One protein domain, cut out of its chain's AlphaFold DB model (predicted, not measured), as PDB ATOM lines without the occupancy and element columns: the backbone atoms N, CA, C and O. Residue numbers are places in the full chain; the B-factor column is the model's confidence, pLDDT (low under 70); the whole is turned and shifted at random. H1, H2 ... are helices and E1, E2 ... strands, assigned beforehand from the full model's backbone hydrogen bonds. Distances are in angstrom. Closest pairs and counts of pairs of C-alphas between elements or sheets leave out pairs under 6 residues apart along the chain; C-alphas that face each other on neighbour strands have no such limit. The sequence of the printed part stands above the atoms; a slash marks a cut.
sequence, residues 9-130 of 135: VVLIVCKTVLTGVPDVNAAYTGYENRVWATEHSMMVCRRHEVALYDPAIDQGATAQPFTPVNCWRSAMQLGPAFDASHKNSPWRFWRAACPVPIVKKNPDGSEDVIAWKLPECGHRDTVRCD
ATOM      1  N   VAL A   9     139.984 171.460 146.319       90.31
ATOM      2  CA  VAL A   9     141.038 170.474 146.065       90.31
ATOM      3  C   VAL A   9     142.376 171.152 146.295       90.31
ATOM      4  O   VAL A   9     142.599 172.270 145.842       90.31
ATOM      5  N   VAL A  10     143.285 170.464 146.977       89.94
ATOM      6  CA  VAL A  10     144.665 170.923 147.106       89.94
ATOM      7  C   VAL A  10     145.497 170.267 146.015       89.94
ATOM      8  O   VAL A  10     145.620 169.041 145.970       89.94
ATOM      9  N   LEU A  11     146.098 171.073 145.145       90.25
ATOM     10  CA  LEU A  11     147.164 170.628 144.260       90.25
ATOM     11  C   LEU A  11     148.498 170.812 144.974       90.25
ATOM     12  O   LEU A  11     148.803 171.877 145.504       90.25
ATOM     13  N   ILE A  12     149.303 169.761 144.985       89.06
ATOM     14  CA  ILE A  12     150.682 169.813 145.448       89.06
ATOM     15  C   ILE A  12     151.538 169.890 144.198       89.06
ATOM     16  O   ILE A  12     151.543 168.972 143.372       89.06
ATOM     17  N   VAL A  13     152.225 171.016 144.059       90.12
ATOM     18  CA  VAL A  13     153.022 171.352 142.884       90.12
ATOM     19  C   VAL A  13     154.477 171.433 143.301       90.12
ATOM     20  O   VAL A  13     154.807 172.079 144.292       90.12
ATOM     21  N   CYS A  14     155.357 170.747 142.587       90.50
ATOM     22  CA  CYS A  14     156.765 170.644 142.942       90.50
ATOM     23  C   CYS A  14     157.635 171.338 141.902       90.50
ATOM     24  O   CYS A  14     157.322 171.375 140.710       90.50
ATOM     25  N   LYS A  15     158.728 171.936 142.365       90.50
ATOM     26  CA  LYS A  15     159.694 172.615 141.516       90.50
ATOM     27  C   LYS A  15     160.415 171.580 140.665       90.50
ATOM     28  O   LYS A  15     160.839 170.534 141.152       90.50
ATOM     29  N   THR A  16     160.590 171.902 139.396       89.94
ATOM     30  CA  THR A  16     161.376 171.132 138.439       89.94
ATOM     31  C   THR A  16     162.549 171.955 137.937       89.94
ATOM     32  O   THR A  16     162.498 173.187 137.905       89.94
ATOM     33  N   VAL A  17     163.615 171.269 137.546       87.56
ATOM     34  CA  VAL A  17     164.796 171.852 136.908       87.56
ATOM     35  C   VAL A  17     165.078 171.128 135.602       87.56
ATOM     36  O   VAL A  17     164.832 169.928 135.478       87.56
ATOM     37  N   LEU A  18     165.579 171.875 134.620       84.88
ATOM     38  CA  LEU A  18     166.093 171.307 133.381       84.88
ATOM     39  C   LEU A  18     167.370 170.529 133.685       84.88
ATOM     40  O   LEU A  18     168.250 171.038 134.383       84.88
ATOM     41  N   THR A  19     167.485 169.313 133.157       79.75
ATOM     42  CA  THR A  19     168.696 168.504 133.327       79.75
ATOM     43  C   THR A  19     169.135 167.870 132.028       79.75
ATOM     44  O   THR A  19     168.306 167.433 131.233       79.75
ATOM     45  N   GLY A  20     170.451 167.744 131.875       75.56
ATOM     46  CA  GLY A  20     171.060 167.096 130.723       75.56
ATOM     47  C   GLY A  20     171.120 167.991 129.488       75.56
ATOM     48  O   GLY A  20     171.037 169.216 129.571       75.56
ATOM     49  N   VAL A  21     171.320 167.349 128.336       75.38
ATOM     50  CA  VAL A  21     171.320 168.016 127.030       75.38
ATOM     51  C   VAL A  21     169.897 168.514 126.737       75.38
ATOM     52  O   VAL A  21     168.949 167.752 126.963       75.38
ATOM     53  N   PRO A  22     169.724 169.758 126.246       72.88
ATOM     54  CA  PRO A  22     168.423 170.260 125.823       72.88
ATOM     55  C   PRO A  22     167.766 169.275 124.859       72.88
ATOM     56  O   PRO A  22     168.402 168.827 123.904       72.88
ATOM     57  N   ASP A  23     166.505 168.926 125.112       77.62
ATOM     58  CA  ASP A  23     165.759 168.097 124.173       77.62
ATOM     59  C   ASP A  23     165.561 168.891 122.878       77.62
ATOM     60  O   ASP A  23     164.853 169.898 122.840       77.62
ATOM     61  N   VAL A  24     166.212 168.432 121.810       79.19
ATOM     62  CA  VAL A  24     166.116 169.010 120.466       79.19
ATOM     63  C   VAL A  24     164.682 169.018 119.932       79.19
ATOM     64  O   VAL A  24     164.354 169.854 119.093       79.19
ATOM     65  N   ASN A  25     163.811 168.146 120.448       80.62
ATOM     66  CA  ASN A  25     162.402 168.088 120.078       80.62
ATOM     67  C   ASN A  25     161.500 168.945 120.973       80.62
ATOM     68  O   ASN A  25     160.324 169.093 120.644       80.62
ATOM     69  N   ALA A  26     162.011 169.550 122.053       79.69
ATOM     70  CA  ALA A  26     161.200 170.339 122.986       79.69
ATOM     71  C   ALA A  26     160.463 171.494 122.298       79.69
ATOM     72  O   ALA A  26     159.330 171.809 122.652       79.69
ATOM     73  N   ALA A  27     161.072 172.088 121.267       75.75
ATOM     74  CA  ALA A  27     160.446 173.140 120.469       75.75
ATOM     75  C   ALA A  27     159.217 172.651 119.676       75.75
ATOM     76  O   ALA A  27     158.314 173.437 119.405       75.75
ATOM     77  N   TYR A  28     159.173 171.366 119.312       77.56
ATOM     78  CA  TYR A  28     158.073 170.763 118.556       77.56
ATOM     79  C   TYR A  28     157.024 170.115 119.468       77.56
ATOM     80  O   TYR A  28     155.826 170.221 119.216       77.56
ATOM     81  N   THR A  29     157.458 169.449 120.539       74.62
ATOM     82  CA  THR A  29     156.577 168.708 121.453       74.62
ATOM     83  C   THR A  29     156.052 169.572 122.600       74.62
ATOM     84  O   THR A  29     155.022 169.249 123.187       74.62
ATOM     85  N   GLY A  30     156.744 170.666 122.936       72.12
ATOM     86  CA  GLY A  30     156.470 171.491 124.114       72.12
ATOM     87  C   GLY A  30     156.884 170.842 125.439       72.12
ATOM     88  O   GLY A  30     156.556 171.378 126.499       72.12
ATOM     89  N   TYR A  31     157.578 169.701 125.396       72.44
ATOM     90  CA  TYR A  31     158.053 168.977 126.572       72.44
ATOM     91  C   TYR A  31     159.567 169.093 126.691       72.44
ATOM     92  O   TYR A  31     160.296 168.856 125.736       72.44
ATOM     93  N   GLU A  32     160.042 169.440 127.882       78.69
ATOM     94  CA  GLU A  32     161.467 169.544 128.183       78.69
ATOM     95  C   GLU A  32     161.901 168.421 129.131       78.69
ATOM     96  O   GLU A  32     161.113 167.968 129.966       78.69
ATOM     97  N   ASN A  33     163.181 168.037 129.064       79.44
ATOM     98  CA  ASN A  33     163.809 167.101 130.000       79.44
ATOM     99  C   ASN A  33     163.944 167.731 131.394       79.44
ATOM    100  O   ASN A  33     164.987 168.268 131.780       79.44
ATOM    101  N   ARG A  34     162.843 167.689 132.140       82.12
ATOM    102  CA  ARG A  34     162.728 168.215 133.496       82.12
ATOM    103  C   ARG A  34     162.759 167.082 134.507       82.12
ATOM    104  O   ARG A  34     162.099 166.064 134.325       82.12
ATOM    105  N   VAL A  35     163.465 167.301 135.609       86.94
ATOM    106  CA  VAL A  35     163.396 166.439 136.797       86.94
ATOM    107  C   VAL A  35     162.956 167.253 138.002       86.94
ATOM    108  O   VAL A  35     163.073 168.481 138.019       86.94
ATOM    109  N   TRP A  36     162.455 166.568 139.025       87.88
ATOM    110  CA  TRP A  36     162.111 167.195 140.295       87.88
ATOM    111  C   TRP A  36     163.351 167.806 140.944       87.88
ATOM    112  O   TRP A  36     164.369 167.137 141.123       87.88
ATOM    113  N   ALA A  37     163.260 169.085 141.296       86.06
ATOM    114  CA  ALA A  37     164.307 169.774 142.024       86.06
ATOM    115  C   ALA A  37     164.327 169.249 143.461       86.06
ATOM    116  O   ALA A  37     163.336 169.381 144.189       86.06
ATOM    117  N   THR A  38     165.451 168.661 143.862       84.56
ATOM    118  CA  THR A  38     165.663 168.196 145.228       84.56
ATOM    119  C   THR A  38     166.640 169.112 145.958       84.56
ATOM    120  O   THR A  38     167.722 169.423 145.467       84.56
ATOM    121  N   GLU A  39     166.259 169.556 147.153       81.19
ATOM    122  CA  GLU A  39     167.111 170.303 148.077       81.19
ATOM    123  C   GLU A  39     167.202 169.497 149.374       81.19
ATOM    124  O   GLU A  39     166.176 169.145 149.953       81.19
ATOM    125  N   HIS A  40     168.416 169.175 149.834       80.31
ATOM    126  CA  HIS A  40     168.630 168.287 150.991       80.31
ATOM    127  C   HIS A  40     167.896 166.935 150.860       80.31
ATOM    128  O   HIS A  40     167.284 166.457 151.811       80.31
ATOM    129  N   SER A  41     167.930 166.334 149.664       80.25
ATOM    130  CA  SER A  41     167.253 165.065 149.341       80.25
ATOM    131  C   SER A  41     165.718 165.093 149.410       80.25
ATOM    132  O   SER A  41     165.092 164.037 149.367       80.25
ATOM    133  N   MET A  42     165.094 166.273 149.464       82.69
ATOM    134  CA  MET A  42     163.635 166.436 149.474       82.69
ATOM    135  C   MET A  42     163.168 167.250 148.271       82.69
ATOM    136  O   MET A  42     163.821 168.220 147.889       82.69
ATOM    137  N   MET A  43     162.019 166.893 147.690       85.38
ATOM    138  CA  MET A  43     161.403 167.712 146.643       85.38
ATOM    139  C   MET A  43     160.890 169.022 147.235       85.38
ATOM    140  O   MET A  43     160.253 169.022 148.289       85.38
ATOM    141  N   VAL A  44     161.136 170.132 146.545       87.44
ATOM    142  CA  VAL A  44     160.598 171.435 146.945       87.44
ATOM    143  C   VAL A  44     159.212 171.593 146.340       87.44
ATOM    144  O   VAL A  44     159.083 171.690 145.121       87.44
ATOM    145  N   CYS A  45     158.177 171.612 147.173       88.19
ATOM    146  CA  CYS A  45     156.792 171.690 146.730       88.19
ATOM    147  C   CYS A  45     156.023 172.802 147.433       88.19
ATOM    148  O   CYS A  45     156.392 173.267 148.506       88.19
ATOM    149  N   ARG A  46     154.925 173.210 146.809       87.06
ATOM    150  CA  ARG A  46     153.976 174.198 147.305       87.06
ATOM    151  C   ARG A  46     152.579 173.617 147.273       87.06
ATOM    152  O   ARG A  46     152.285 172.700 146.498       87.06
ATOM    153  N   ARG A  47     151.729 174.164 148.124       87.12
ATOM    154  CA  ARG A  47     150.303 173.888 148.133       87.12
ATOM    155  C   ARG A  47     149.599 174.969 147.320       87.12
ATOM    156  O   ARG A  47     149.864 176.154 147.472       87.12
ATOM    157  N   HIS A  48     148.724 174.532 146.429       87.94
ATOM    158  CA  HIS A  48     147.874 175.396 145.632       87.94
ATOM    159  C   HIS A  48     146.430 174.968 145.855       87.94
ATOM    160  O   HIS A  48     146.027 173.856 145.504       87.94
ATOM    161  N   GLU A  49     145.669 175.826 146.521       88.88
ATOM    162  CA  GLU A  49     144.263 175.576 146.802       88.88
ATOM    163  C   GLU A  49     143.413 175.960 145.601       88.88
ATOM    164  O   GLU A  49     143.443 177.096 145.139       88.88
ATOM    165  N   VAL A  50     142.622 175.009 145.120       88.94
ATOM    166  CA  VAL A  50     141.655 175.232 144.054       88.94
ATOM    167  C   VAL A  50     140.267 175.146 144.665       88.94
ATOM    168  O   VAL A  50     139.789 174.058 144.999       88.94
ATOM    169  N   ALA A  51     139.622 176.301 144.815       88.62
ATOM    170  CA  ALA A  51     138.208 176.360 145.145       88.62
ATOM    171  C   ALA A  51     137.397 175.824 143.958       88.62
ATOM    172  O   ALA A  51     137.597 176.232 142.813       88.62
ATOM    173  N   LEU A  52     136.497 174.886 144.233       85.88
ATOM    174  CA  LEU A  52     135.609 174.314 143.238       85.88
ATOM    175  C   LEU A  52     134.264 175.017 143.289       85.88
ATOM    176  O   LEU A  52     133.694 175.246 144.355       85.88
ATOM    177  N   TYR A  53     133.757 175.319 142.105       82.81
ATOM    178  CA  TYR A  53     132.508 176.023 141.916       82.81
ATOM    179  C   TYR A  53     131.649 175.251 140.909       82.81
ATOM    180  O   TYR A  53     132.151 174.815 139.872       82.81
ATOM    181  N   ASP A  54     130.375 175.046 141.248       81.00
ATOM    182  CA  ASP A  54     129.398 174.397 140.375       81.00
ATOM    183  C   ASP A  54     128.581 175.473 139.637       81.00
ATOM    184  O   ASP A  54     127.689 176.078 140.242       81.00
ATOM    185  N   PRO A  55     128.848 175.714 138.339       81.31
ATOM    186  CA  PRO A  55     128.150 176.738 137.567       81.31
ATOM    187  C   PRO A  55     126.660 176.444 137.366       81.31
ATOM    188  O   PRO A  55     125.914 177.345 136.985       81.31
ATOM    189  N   ALA A  56     126.195 175.217 137.623       81.56
ATOM    190  CA  ALA A  56     124.772 174.904 137.557       81.56
ATOM    191  C   ALA A  56     123.979 175.581 138.690       81.56
ATOM    192  O   ALA A  56     122.783 175.829 138.527       81.56
ATOM    193  N   ILE A  57     124.630 175.924 139.810       82.12
ATOM    194  CA  ILE A  57     123.990 176.632 140.928       82.12
ATOM    195  C   ILE A  57     123.509 178.018 140.479       82.12
ATOM    196  O   ILE A  57     122.366 178.378 140.758       82.12
ATOM    197  N   ASP A  58     124.310 178.756 139.704       82.31
ATOM    198  CA  ASP A  58     123.905 180.064 139.154       82.31
ATOM    199  C   ASP A  58     122.761 179.948 138.139       82.31
ATOM    200  O   ASP A  58     122.021 180.903 137.907       82.31
ATOM    201  N   GLN A  59     122.577 178.763 137.558       84.75
ATOM    202  CA  GLN A  59     121.479 178.452 136.642       84.75
ATOM    203  C   GLN A  59     120.226 177.939 137.375       84.75
ATOM    204  O   GLN A  59     119.262 177.519 136.734       84.75
ATOM    205  N   GLY A  60     120.213 177.986 138.713       84.31
ATOM    206  CA  GLY A  60     119.071 177.612 139.550       84.31
ATOM    207  C   GLY A  60     119.016 176.133 139.940       84.31
ATOM    208  O   GLY A  60     117.995 175.684 140.467       84.31
ATOM    209  N   ALA A  61     120.079 175.358 139.701       84.19
ATOM    210  CA  ALA A  61     120.145 173.974 140.156       84.19
ATOM    211  C   ALA A  61     120.311 173.888 141.682       84.19
ATOM    212  O   ALA A  61     120.909 174.747 142.332       84.19
ATOM    213  N   THR A  62     119.801 172.809 142.274       80.56
ATOM    214  CA  THR A  62     120.000 172.538 143.701       80.56
ATOM    215  C   THR A  62     121.444 172.117 143.962       80.56
ATOM    216  O   THR A  62     121.903 171.118 143.401       80.56
ATOM    217  N   ALA A  63     122.128 172.842 144.854       78.56
ATOM    218  CA  ALA A  63     123.499 172.547 145.256       78.56
ATOM    219  C   ALA A  63     123.639 171.089 145.725       78.56
ATOM    220  O   ALA A  63     122.965 170.653 146.662       78.56
ATOM    221  N   GLN A  64     124.516 170.335 145.063       79.50
ATOM    222  CA  GLN A  64     124.823 168.962 145.442       79.50
ATOM    223  C   GLN A  64     125.922 168.934 146.509       79.50
ATOM    224  O   GLN A  64     126.839 169.758 146.475       79.50
ATOM    225  N   PRO A  65     125.878 167.979 147.453       80.75
ATOM    226  CA  PRO A  65     126.937 167.840 148.435       80.75
ATOM    227  C   PRO A  65     128.252 167.479 147.742       80.75
ATOM    228  O   PRO A  65     128.327 166.561 146.917       80.75
ATOM    229  N   PHE A  66     129.318 168.180 148.117       85.69
ATOM    230  CA  PHE A  66     130.657 167.804 147.701       85.69
ATOM    231  C   PHE A  66     131.096 166.568 148.494       85.69
ATOM    232  O   PHE A  66     131.153 166.585 149.722       85.69
ATOM    233  N   THR A  67     131.340 165.465 147.788       87.06
ATOM    234  CA  THR A  67     131.702 164.171 148.382       87.06
ATOM    235  C   THR A  67     133.156 163.821 148.065       87.06
ATOM    236  O   THR A  67     133.697 164.315 147.070       87.06
ATOM    237  N   PRO A  68     133.785 162.900 148.818       85.31
ATOM    238  CA  PRO A  68     135.129 162.420 148.496       85.31
ATOM    239  C   PRO A  68     135.257 161.884 147.063       85.31
ATOM    240  O   PRO A  68     136.261 162.123 146.400       85.31
ATOM    241  N   VAL A  69     134.222 161.210 146.547       87.00
ATOM    242  CA  VAL A  69     134.203 160.686 145.169       87.00
ATOM    243  C   VAL A  69     134.233 161.820 144.144       87.00
ATOM    244  O   VAL A  69     135.012 161.770 143.193       87.00
ATOM    245  N   ASN A  70     133.410 162.852 144.343       87.00
ATOM    246  CA  ASN A  70     133.387 164.017 143.458       87.00
ATOM    247  C   ASN A  70     134.710 164.781 143.525       87.00
ATOM    248  O   ASN A  70     135.229 165.188 142.491       87.00
ATOM    249  N   CYS A  71     135.304 164.880 144.715       89.00
ATOM    250  CA  CYS A  71     136.614 165.486 144.889       89.00
ATOM    251  C   CYS A  71     137.700 164.787 144.067       89.00
ATOM    252  O   CYS A  71     138.407 165.449 143.308       89.00
ATOM    253  N   TRP A  72     137.796 163.456 144.144       85.81
ATOM    254  CA  TRP A  72     138.782 162.702 143.364       85.81
ATOM    255  C   TRP A  72     138.569 162.826 141.854       85.81
ATOM    256  O   TRP A  72     139.539 162.926 141.105       85.81
ATOM    257  N   ARG A  73     137.313 162.872 141.395       87.38
ATOM    258  CA  ARG A  73     136.998 163.087 139.975       87.38
ATOM    259  C   ARG A  73     137.424 164.470 139.495       87.38
ATOM    260  O   ARG A  73     138.067 164.565 138.455       87.38
ATOM    261  N   SER A  74     137.117 165.520 140.255       86.69
ATOM    262  CA  SER A  74     137.553 166.879 139.922       86.69
ATOM    263  C   SER A  74     139.081 166.983 139.933       86.69
ATOM    264  O   SER A  74     139.678 167.513 138.999       86.69
ATOM    265  N   ALA A  75     139.730 166.393 140.939       86.88
ATOM    266  CA  ALA A  75     141.180 166.382 141.096       86.88
ATOM    267  C   ALA A  75     141.937 165.824 139.876       86.88
ATOM    268  O   ALA A  75     142.995 166.348 139.528       86.88
ATOM    269  N   MET A  76     141.392 164.804 139.197       86.19
ATOM    270  CA  MET A  76     142.007 164.206 138.002       86.19
ATOM    271  C   MET A  76     142.186 165.199 136.848       86.19
ATOM    272  O   MET A  76     143.142 165.080 136.086       86.19
ATOM    273  N   GLN A  77     141.282 166.171 136.711       87.81
ATOM    274  CA  GLN A  77     141.339 167.156 135.627       87.81
ATOM    275  C   GLN A  77     142.206 168.365 135.985       87.81
ATOM    276  O   GLN A  77     142.823 168.969 135.108       87.81
ATOM    277  N   LEU A  78     142.288 168.701 137.274       90.62
ATOM    278  CA  LEU A  78     142.992 169.894 137.742       90.62
ATOM    279  C   LEU A  78     144.512 169.814 137.570       90.62
ATOM    280  O   LEU A  78     145.133 170.826 137.268       90.62
ATOM    281  N   GLY A  79     145.114 168.632 137.735       87.50
ATOM    282  CA  GLY A  79     146.565 168.459 137.595       87.50
ATOM    283  C   GLY A  79     147.082 168.811 136.193       87.50
ATOM    284  O   GLY A  79     147.873 169.744 136.056       87.50
ATOM    285  N   PRO A  80     146.595 168.140 135.131       88.25
ATOM    286  CA  PRO A  80     146.962 168.478 133.756       88.25
ATOM    287  C   PRO A  80     146.600 169.918 133.367       88.25
ATOM    288  O   PRO A  80     147.353 170.560 132.636       88.25
ATOM    289  N   ALA A  81     145.469 170.440 133.860       90.81
ATOM    290  CA  ALA A  81     145.067 171.824 133.614       90.81
ATOM    291  C   ALA A  81     146.056 172.827 134.228       90.81
ATOM    292  O   ALA A  81     146.409 173.806 133.570       90.81
ATOM    293  N   PHE A  82     146.545 172.557 135.442       90.81
ATOM    294  CA  PHE A  82     147.575 173.364 136.093       90.81
ATOM    295  C   PHE A  82     148.870 173.381 135.274       90.81
ATOM    296  O   PHE A  82     149.392 174.454 134.978       90.81
ATOM    297  N   ASP A  83     149.370 172.218 134.851       89.19
ATOM    298  CA  ASP A  83     150.597 172.149 134.045       89.19
ATOM    299  C   ASP A  83     150.443 172.867 132.696       89.19
ATOM    300  O   ASP A  83     151.365 173.544 132.233       89.19
ATOM    301  N   ALA A  84     149.264 172.765 132.075       88.62
ATOM    302  CA  ALA A  84     148.964 173.430 130.814       88.62
ATOM    303  C   ALA A  84     148.896 174.963 130.938       88.62
ATOM    304  O   ALA A  84     149.318 175.649 130.004       88.62
ATOM    305  N   SER A  85     148.403 175.503 132.058       89.31
ATOM    306  CA  SER A  85     148.381 176.951 132.316       89.31
ATOM    307  C   SER A  85     149.728 177.492 132.810       89.31
ATOM    308  O   SER A  85     150.023 178.667 132.609       89.31
ATOM    309  N   HIS A  86     150.593 176.633 133.360       88.31
ATOM    310  CA  HIS A  86     151.886 177.004 133.941       88.31
ATOM    311  C   HIS A  86     153.092 176.466 133.154       88.31
ATOM    312  O   HIS A  86     154.153 176.204 133.726       88.31
ATOM    313  N   LYS A  87     152.988 176.340 131.825       82.00
ATOM    314  CA  LYS A  87     154.067 175.786 130.978       82.00
ATOM    315  C   LYS A  87     155.422 176.472 131.179       82.00
ATOM    316  O   LYS A  87     156.438 175.790 131.280       82.00
ATOM    317  N   ASN A  88     155.432 177.796 131.333       82.75
ATOM    318  CA  ASN A  88     156.655 178.587 131.526       82.75
ATOM    319  C   ASN A  88     157.127 178.646 132.992       82.75
ATOM    320  O   ASN A  88     158.184 179.197 133.288       82.75
ATOM    321  N   SER A  89     156.348 178.084 133.918       86.38
ATOM    322  CA  SER A  89     156.685 178.003 135.337       86.38
ATOM    323  C   SER A  89     157.633 176.829 135.607       86.38
ATOM    324  O   SER A  89     157.526 175.795 134.943       86.38
ATOM    325  N   PRO A  90     158.536 176.916 136.600       88.00
ATOM    326  CA  PRO A  90     159.285 175.754 137.073       88.00
ATOM    327  C   PRO A  90     158.423 174.781 137.893       88.00
ATOM    328  O   PRO A  90     158.883 173.678 138.178       88.00
ATOM    329  N   TRP A  91     157.203 175.152 138.286       89.19
ATOM    330  CA  TRP A  91     156.314 174.313 139.094       89.19
ATOM    331  C   TRP A  91     155.527 173.337 138.214       89.19
ATOM    332  O   TRP A  91     154.964 173.731 137.189       89.19
ATOM    333  N   ARG A  92     155.496 172.063 138.613       90.50
ATOM    334  CA  ARG A  92     154.725 171.002 137.953       90.50
ATOM    335  C   ARG A  92     153.843 170.269 138.944       90.50
ATOM    336  O   ARG A  92     154.211 170.111 140.110       90.50
ATOM    337  N   PHE A  93     152.686 169.827 138.480       90.62
ATOM    338  CA  PHE A  93     151.760 169.036 139.266       90.62
ATOM    339  C   PHE A  93     152.416 167.727 139.714       90.62
ATOM    340  O   PHE A  93     152.925 166.957 138.903       90.62
ATOM    341  N   TRP A  94     152.395 167.472 141.023       87.94
ATOM    342  CA  TRP A  94     152.893 166.225 141.601       87.94
ATOM    343  C   TRP A  94     151.751 165.317 142.040       87.94
ATOM    344  O   TRP A  94     151.694 164.146 141.672       87.94
ATOM    345  N   ARG A  95     150.824 165.855 142.835       88.06
ATOM    346  CA  ARG A  95     149.657 165.112 143.314       88.06
ATOM    347  C   ARG A  95     148.513 166.048 143.656       88.06
ATOM    348  O   ARG A  95     148.731 167.176 144.085       88.06
ATOM    349  N   ALA A  96     147.294 165.550 143.521       89.31
ATOM    350  CA  ALA A  96     146.106 166.208 144.035       89.31
ATOM    351  C   ALA A  96     145.682 165.524 145.334       89.31
ATOM    352  O   ALA A  96     145.879 164.318 145.505       89.31
ATOM    353  N   ALA A  97     145.110 166.294 146.247       87.75
ATOM    354  CA  ALA A  97     144.697 165.805 147.543       87.75
ATOM    355  C   ALA A  97     143.351 166.419 147.945       87.75
ATOM    356  O   ALA A  97     143.120 167.624 147.822       87.75
ATOM    357  N   CYS A  98     142.462 165.555 148.430       89.94
ATOM    358  CA  CYS A  98     141.131 165.920 148.894       89.94
ATOM    359  C   CYS A  98     141.122 166.225 150.398       89.94
ATOM    360  O   CYS A  98     141.907 165.618 151.129       89.94
ATOM    361  N   PRO A  99     140.227 167.113 150.874       90.12
ATOM    362  CA  PRO A  99     139.988 167.323 152.296       90.12
ATOM    363  C   PRO A  99     139.838 165.999 153.055       90.12
ATOM    364  O   PRO A  99     139.110 165.102 152.627       90.12
ATOM    365  N   VAL A 100     140.522 165.889 154.191       89.44
ATOM    366  CA  VAL A 100     140.523 164.698 155.051       89.44
ATOM    367  C   VAL A 100     139.617 164.964 156.257       89.44
ATOM    368  O   VAL A 100     139.723 166.041 156.855       89.44
ATOM    369  N   PRO A 101     138.724 164.032 156.635       90.44
ATOM    370  CA  PRO A 101     137.852 164.232 157.783       90.44
ATOM    371  C   PRO A 101     138.644 164.157 159.095       90.44
ATOM    372  O   PRO A 101     139.501 163.294 159.281       90.44
ATOM    373  N   ILE A 102     138.316 165.045 160.032       89.38
ATOM    374  CA  ILE A 102     138.688 164.933 161.442       89.38
ATOM    375  C   ILE A 102     137.519 164.246 162.137       89.38
ATOM    376  O   ILE A 102     136.417 164.799 162.197       89.38
ATOM    377  N   VAL A 103     137.764 163.039 162.640       92.19
ATOM    378  CA  VAL A 103     136.740 162.194 163.256       92.19
ATOM    379  C   VAL A 103     136.869 162.166 164.776       92.19
ATOM    380  O   VAL A 103     137.972 162.100 165.324       92.19
ATOM    381  N   LYS A 104     135.729 162.187 165.465       90.56
ATOM    382  CA  LYS A 104     135.614 161.826 166.877       90.56
ATOM    383  C   LYS A 104     135.153 160.375 166.958       90.56
ATOM    384  O   LYS A 104     134.132 160.021 166.379       90.56
ATOM    385  N   LYS A 105     135.890 159.557 167.707       93.19
ATOM    386  CA  LYS A 105     135.473 158.185 168.016       93.19
ATOM    387  C   LYS A 105     134.463 158.201 169.154       93.19
ATOM    388  O   LYS A 105     134.748 158.743 170.225       93.19
ATOM    389  N   ASN A 106     133.300 157.620 168.912       92.25
ATOM    390  CA  ASN A 106     132.250 157.485 169.904       92.25
ATOM    391  C   ASN A 106     132.448 156.221 170.761       92.25
ATOM    392  O   ASN A 106     133.172 155.306 170.359       92.25
ATOM    393  N   PRO A 107     131.821 156.148 171.952       91.00
ATOM    394  CA  PRO A 107     131.948 154.992 172.845       91.00
ATOM    395  C   PRO A 107     131.438 153.669 172.254       91.00
ATOM    396  O   PRO A 107     131.879 152.605 172.675       91.00
ATOM    397  N   ASP A 108     130.523 153.732 171.287       90.81
ATOM    398  CA  ASP A 108     129.973 152.589 170.548       90.81
ATOM    399  C   ASP A 108     130.859 152.144 169.366       90.81
ATOM    400  O   ASP A 108     130.524 151.192 168.662       90.81
ATOM    401  N   GLY A 109     131.990 152.822 169.142       88.19
ATOM    402  CA  GLY A 109     132.900 152.572 168.027       88.19
ATOM    403  C   GLY A 109     132.512 153.264 166.718       88.19
ATOM    404  O   GLY A 109     133.246 153.121 165.741       88.19
ATOM    405  N   SER A 110     131.411 154.023 166.677       89.81
ATOM    406  CA  SER A 110     131.068 154.852 165.517       89.81
ATOM    407  C   SER A 110     131.995 156.072 165.400       89.81
ATOM    408  O   SER A 110     132.625 156.499 166.372       89.81
ATOM    409  N   GLU A 111     132.108 156.628 164.194       91.06
ATOM    410  CA  GLU A 111     132.943 157.799 163.916       91.06
ATOM    411  C   GLU A 111     132.087 158.964 163.422       91.06
ATOM    412  O   GLU A 111     131.425 158.867 162.388       91.06
ATOM    413  N   ASP A 112     132.149 160.085 164.140       89.38
ATOM    414  CA  ASP A 112     131.495 161.330 163.745       89.38
ATOM    415  C   ASP A 112     132.512 162.301 163.148       89.38
ATOM    416  O   ASP A 112     133.519 162.636 163.777       89.38
ATOM    417  N   VAL A 113     132.230 162.814 161.950       89.69
ATOM    418  CA  VAL A 113     133.041 163.873 161.336       89.69
ATOM    419  C   VAL A 113     132.750 165.202 162.034       89.69
ATOM    420  O   VAL A 113     131.651 165.747 161.920       89.69
ATOM    421  N   ILE A 114     133.751 165.738 162.734       91.44
ATOM    422  CA  ILE A 114     133.650 166.993 163.496       91.44
ATOM    423  C   ILE A 114     134.276 168.192 162.776       91.44
ATOM    424  O   ILE A 114     133.943 169.330 163.092       91.44
ATOM    425  N   ALA A 115     135.177 167.956 161.821       89.81
ATOM    426  CA  ALA A 115     135.798 168.988 160.994       89.81
ATOM    427  C   ALA A 115     136.450 168.366 159.750       89.81
ATOM    428  O   ALA A 115     136.547 167.145 159.631       89.81
ATOM    429  N   TRP A 116     136.936 169.208 158.840       89.19
ATOM    430  CA  TRP A 116     137.715 168.800 157.672       89.19
ATOM    431  C   TRP A 116     139.047 169.541 157.663       89.19
ATOM    432  O   TRP A 116     139.093 170.738 157.938       89.19
ATOM    433  N   LYS A 117     140.126 168.832 157.334       89.50
ATOM    434  CA  LYS A 117     141.463 169.406 157.173       89.50
ATOM    435  C   LYS A 117     141.873 169.351 155.707       89.50
ATOM    436  O   LYS A 117     141.796 168.294 155.079       89.50
ATOM    437  N   LEU A 118     142.343 170.476 155.174       86.44
ATOM    438  CA  LEU A 118     142.977 170.491 153.861       86.44
ATOM    439  C   LEU A 118     144.369 169.840 153.941       86.44
ATOM    440  O   LEU A 118     145.109 170.110 154.891       86.44
ATOM    441  N   PRO A 119     144.727 168.966 152.985       83.38
ATOM    442  CA  PRO A 119     146.018 168.295 152.984       83.38
ATOM    443  C   PRO A 119     147.182 169.280 152.924       83.38
ATOM    444  O   PRO A 119     147.180 170.225 152.136       83.38
ATOM    445  N   GLU A 120     148.204 169.013 153.727       80.19
ATOM    446  CA  GLU A 120     149.483 169.710 153.645       80.19
ATOM    447  C   GLU A 120     150.385 169.031 152.602       80.19
ATOM    448  O   GLU A 120     150.238 167.847 152.285       80.19
ATOM    449  N   CYS A 121     151.352 169.771 152.064       72.38
ATOM    450  CA  CYS A 121     152.285 169.245 151.067       72.38
ATOM    451  C   CYS A 121     153.223 168.153 151.622       72.38
ATOM    452  O   CYS A 121     153.666 167.302 150.849       72.38
ATOM    453  N   GLY A 122     153.479 168.121 152.933       59.59
ATOM    454  CA  GLY A 122     154.489 167.261 153.550       59.59
ATOM    455  C   GLY A 122     153.979 165.906 154.047       59.59
ATOM    456  O   GLY A 122     153.104 165.831 154.904       59.59
ATOM    457  N   HIS A 123     154.624 164.829 153.594       56.56
ATOM    458  CA  HIS A 123     155.130 163.821 154.532       56.56
ATOM    459  C   HIS A 123     156.580 164.246 154.807       56.56
ATOM    460  O   HIS A 123     157.290 164.540 153.842       56.56
ATOM    461  N   ARG A 124     157.009 164.341 156.075       53.50
ATOM    462  CA  ARG A 124     158.308 164.939 156.473       53.50
ATOM    463  C   ARG A 124     159.538 164.352 155.759       53.50
ATOM    464  O   ARG A 124     160.578 164.995 155.757       53.50
ATOM    465  N   ASP A 125     159.403 163.184 155.137       56.88
ATOM    466  CA  ASP A 125     160.523 162.389 154.632       56.88
ATOM    467  C   ASP A 125     160.786 162.543 153.121       56.88
ATOM    468  O   ASP A 125     161.800 162.057 152.633       56.88
ATOM    469  N   THR A 126     159.895 163.187 152.354       65.94
ATOM    470  CA  THR A 126     160.031 163.260 150.876       65.94
ATOM    471  C   THR A 126     159.807 164.643 150.273       65.94
ATOM    472  O   THR A 126     160.300 164.919 149.175       65.94
ATOM    473  N   VAL A 127     159.081 165.524 150.966       72.69
ATOM    474  CA  VAL A 127     158.643 166.817 150.429       72.69
ATOM    475  C   VAL A 127     158.861 167.927 151.448       72.69
ATOM    476  O   VAL A 127     158.361 167.857 152.572       72.69
ATOM    477  N   ARG A 128     159.534 168.996 151.018       78.38
ATOM    478  CA  ARG A 128     159.580 170.272 151.727       78.38
ATOM    479  C   ARG A 128     158.482 171.187 151.198       78.38
ATOM    480  O   ARG A 128     158.413 171.434 149.998       78.38
ATOM    481  N   CYS A 129     157.663 171.707 152.103       74.50
ATOM    482  CA  CYS A 129     156.707 172.767 151.811       74.50
ATOM    483  C   CYS A 129     157.412 174.127 151.811       74.50
ATOM    484  O   CYS A 129     157.828 174.593 152.871       74.50
ATOM    485  N   ASP A 130     157.541 174.760 150.648       71.44
ATOM    486  CA  ASP A 130     157.791 176.200 150.583       71.44
ATOM    487  C   ASP A 130     156.492 176.944 150.944       71.44
ATOM    488  O   ASP A 130     155.400 176.461 150.640       71.44
TER     489      ASP A 130
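This is residues 9 to 130 of the 135 residues of an uncharacterized protein of Candidatus Bathyarchaeota archaeon (UniProt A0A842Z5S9). A narrow, strongly twisted sheet of E1, E2, E3, E4 and E7 makes the body, with the long helix H3 packed along E4 and E1. The hairpin E5 and E6 extends it at one end of the long axis and the loop holding H1 at the other, while residues 57 to 62, partly in H2, stick out. The printed part has 122 residues, with three named helices and seven named strands in the order E1, H1, E2, E3, H2, H3, E4, E5, E6, E7. The large sheet is branched and mixed, E3 and E7 being its parallel pair; the class is mixed, helices and strands. The whole is loose and flat, with a radius of gyration of the C-alphas of 18.7 A and spans of 61 by 42 by 19 A.

E1, residues 9 to 18, has three antiparallel neighbours in staggered pairing: E3, residues 42 to 51, E4, residues 91 to 97, and E2, residues 34 to 36. N 11 and O 48 of E1 and E3 are 2.8 A apart, N 12 and O 95 of E1 and E4 2.8 A, and N 17 and O 35 of E1 and E2 2.9 A, each within hydrogen-bond range. On the other side of E3 from E1 is E7, residues 127 to 129, parallel to E3, with N 45 and O 128 at 2.8 A. H3, residues 68 to 85, is on this sheet at a height of 7.7 A, over E1 and E4. It runs along the strands, at 2 degrees to E4 on the local plane. The closest C-alphas of H3 and E4 are those of Gly 79 and Phe 93, 5.5 A apart. H3 has a kink of 31 degrees near residue 77, and 11 of its 14 O i to N i+4 pairs are within hydrogen-bond range. E4 runs on into E5, residues 100 to 105, at 30 degrees. E5 and E6, residues 111 to 117, form an antiparallel hairpin, with N 102 and O 115 at 2.8 A. H1, residues 26 to 29, and H2, residues 55 to 58, are not on the branched sheet; both are too short for an O i to N i+4 pair.

E1 begins at C-alpha 9, (141.038, 170.474, 146.065), and is 28.1 A long; E3 is 27.6 A long. H3 spans 25.5 A, from C-alpha 68 at (135.129, 162.420, 148.496). E4 is 16.7 A long, E6 15.9 A and E5 15.4 A. E7 ends at C-alpha 129, (156.707, 172.767, 151.811).

The C-alphas farthest apart, those of Val 24 and Pro 107, are 64.1 A apart. The printed part has no cut and no long link. Its mean pLDDT is 84.1, with residues 122 to 126 under 70.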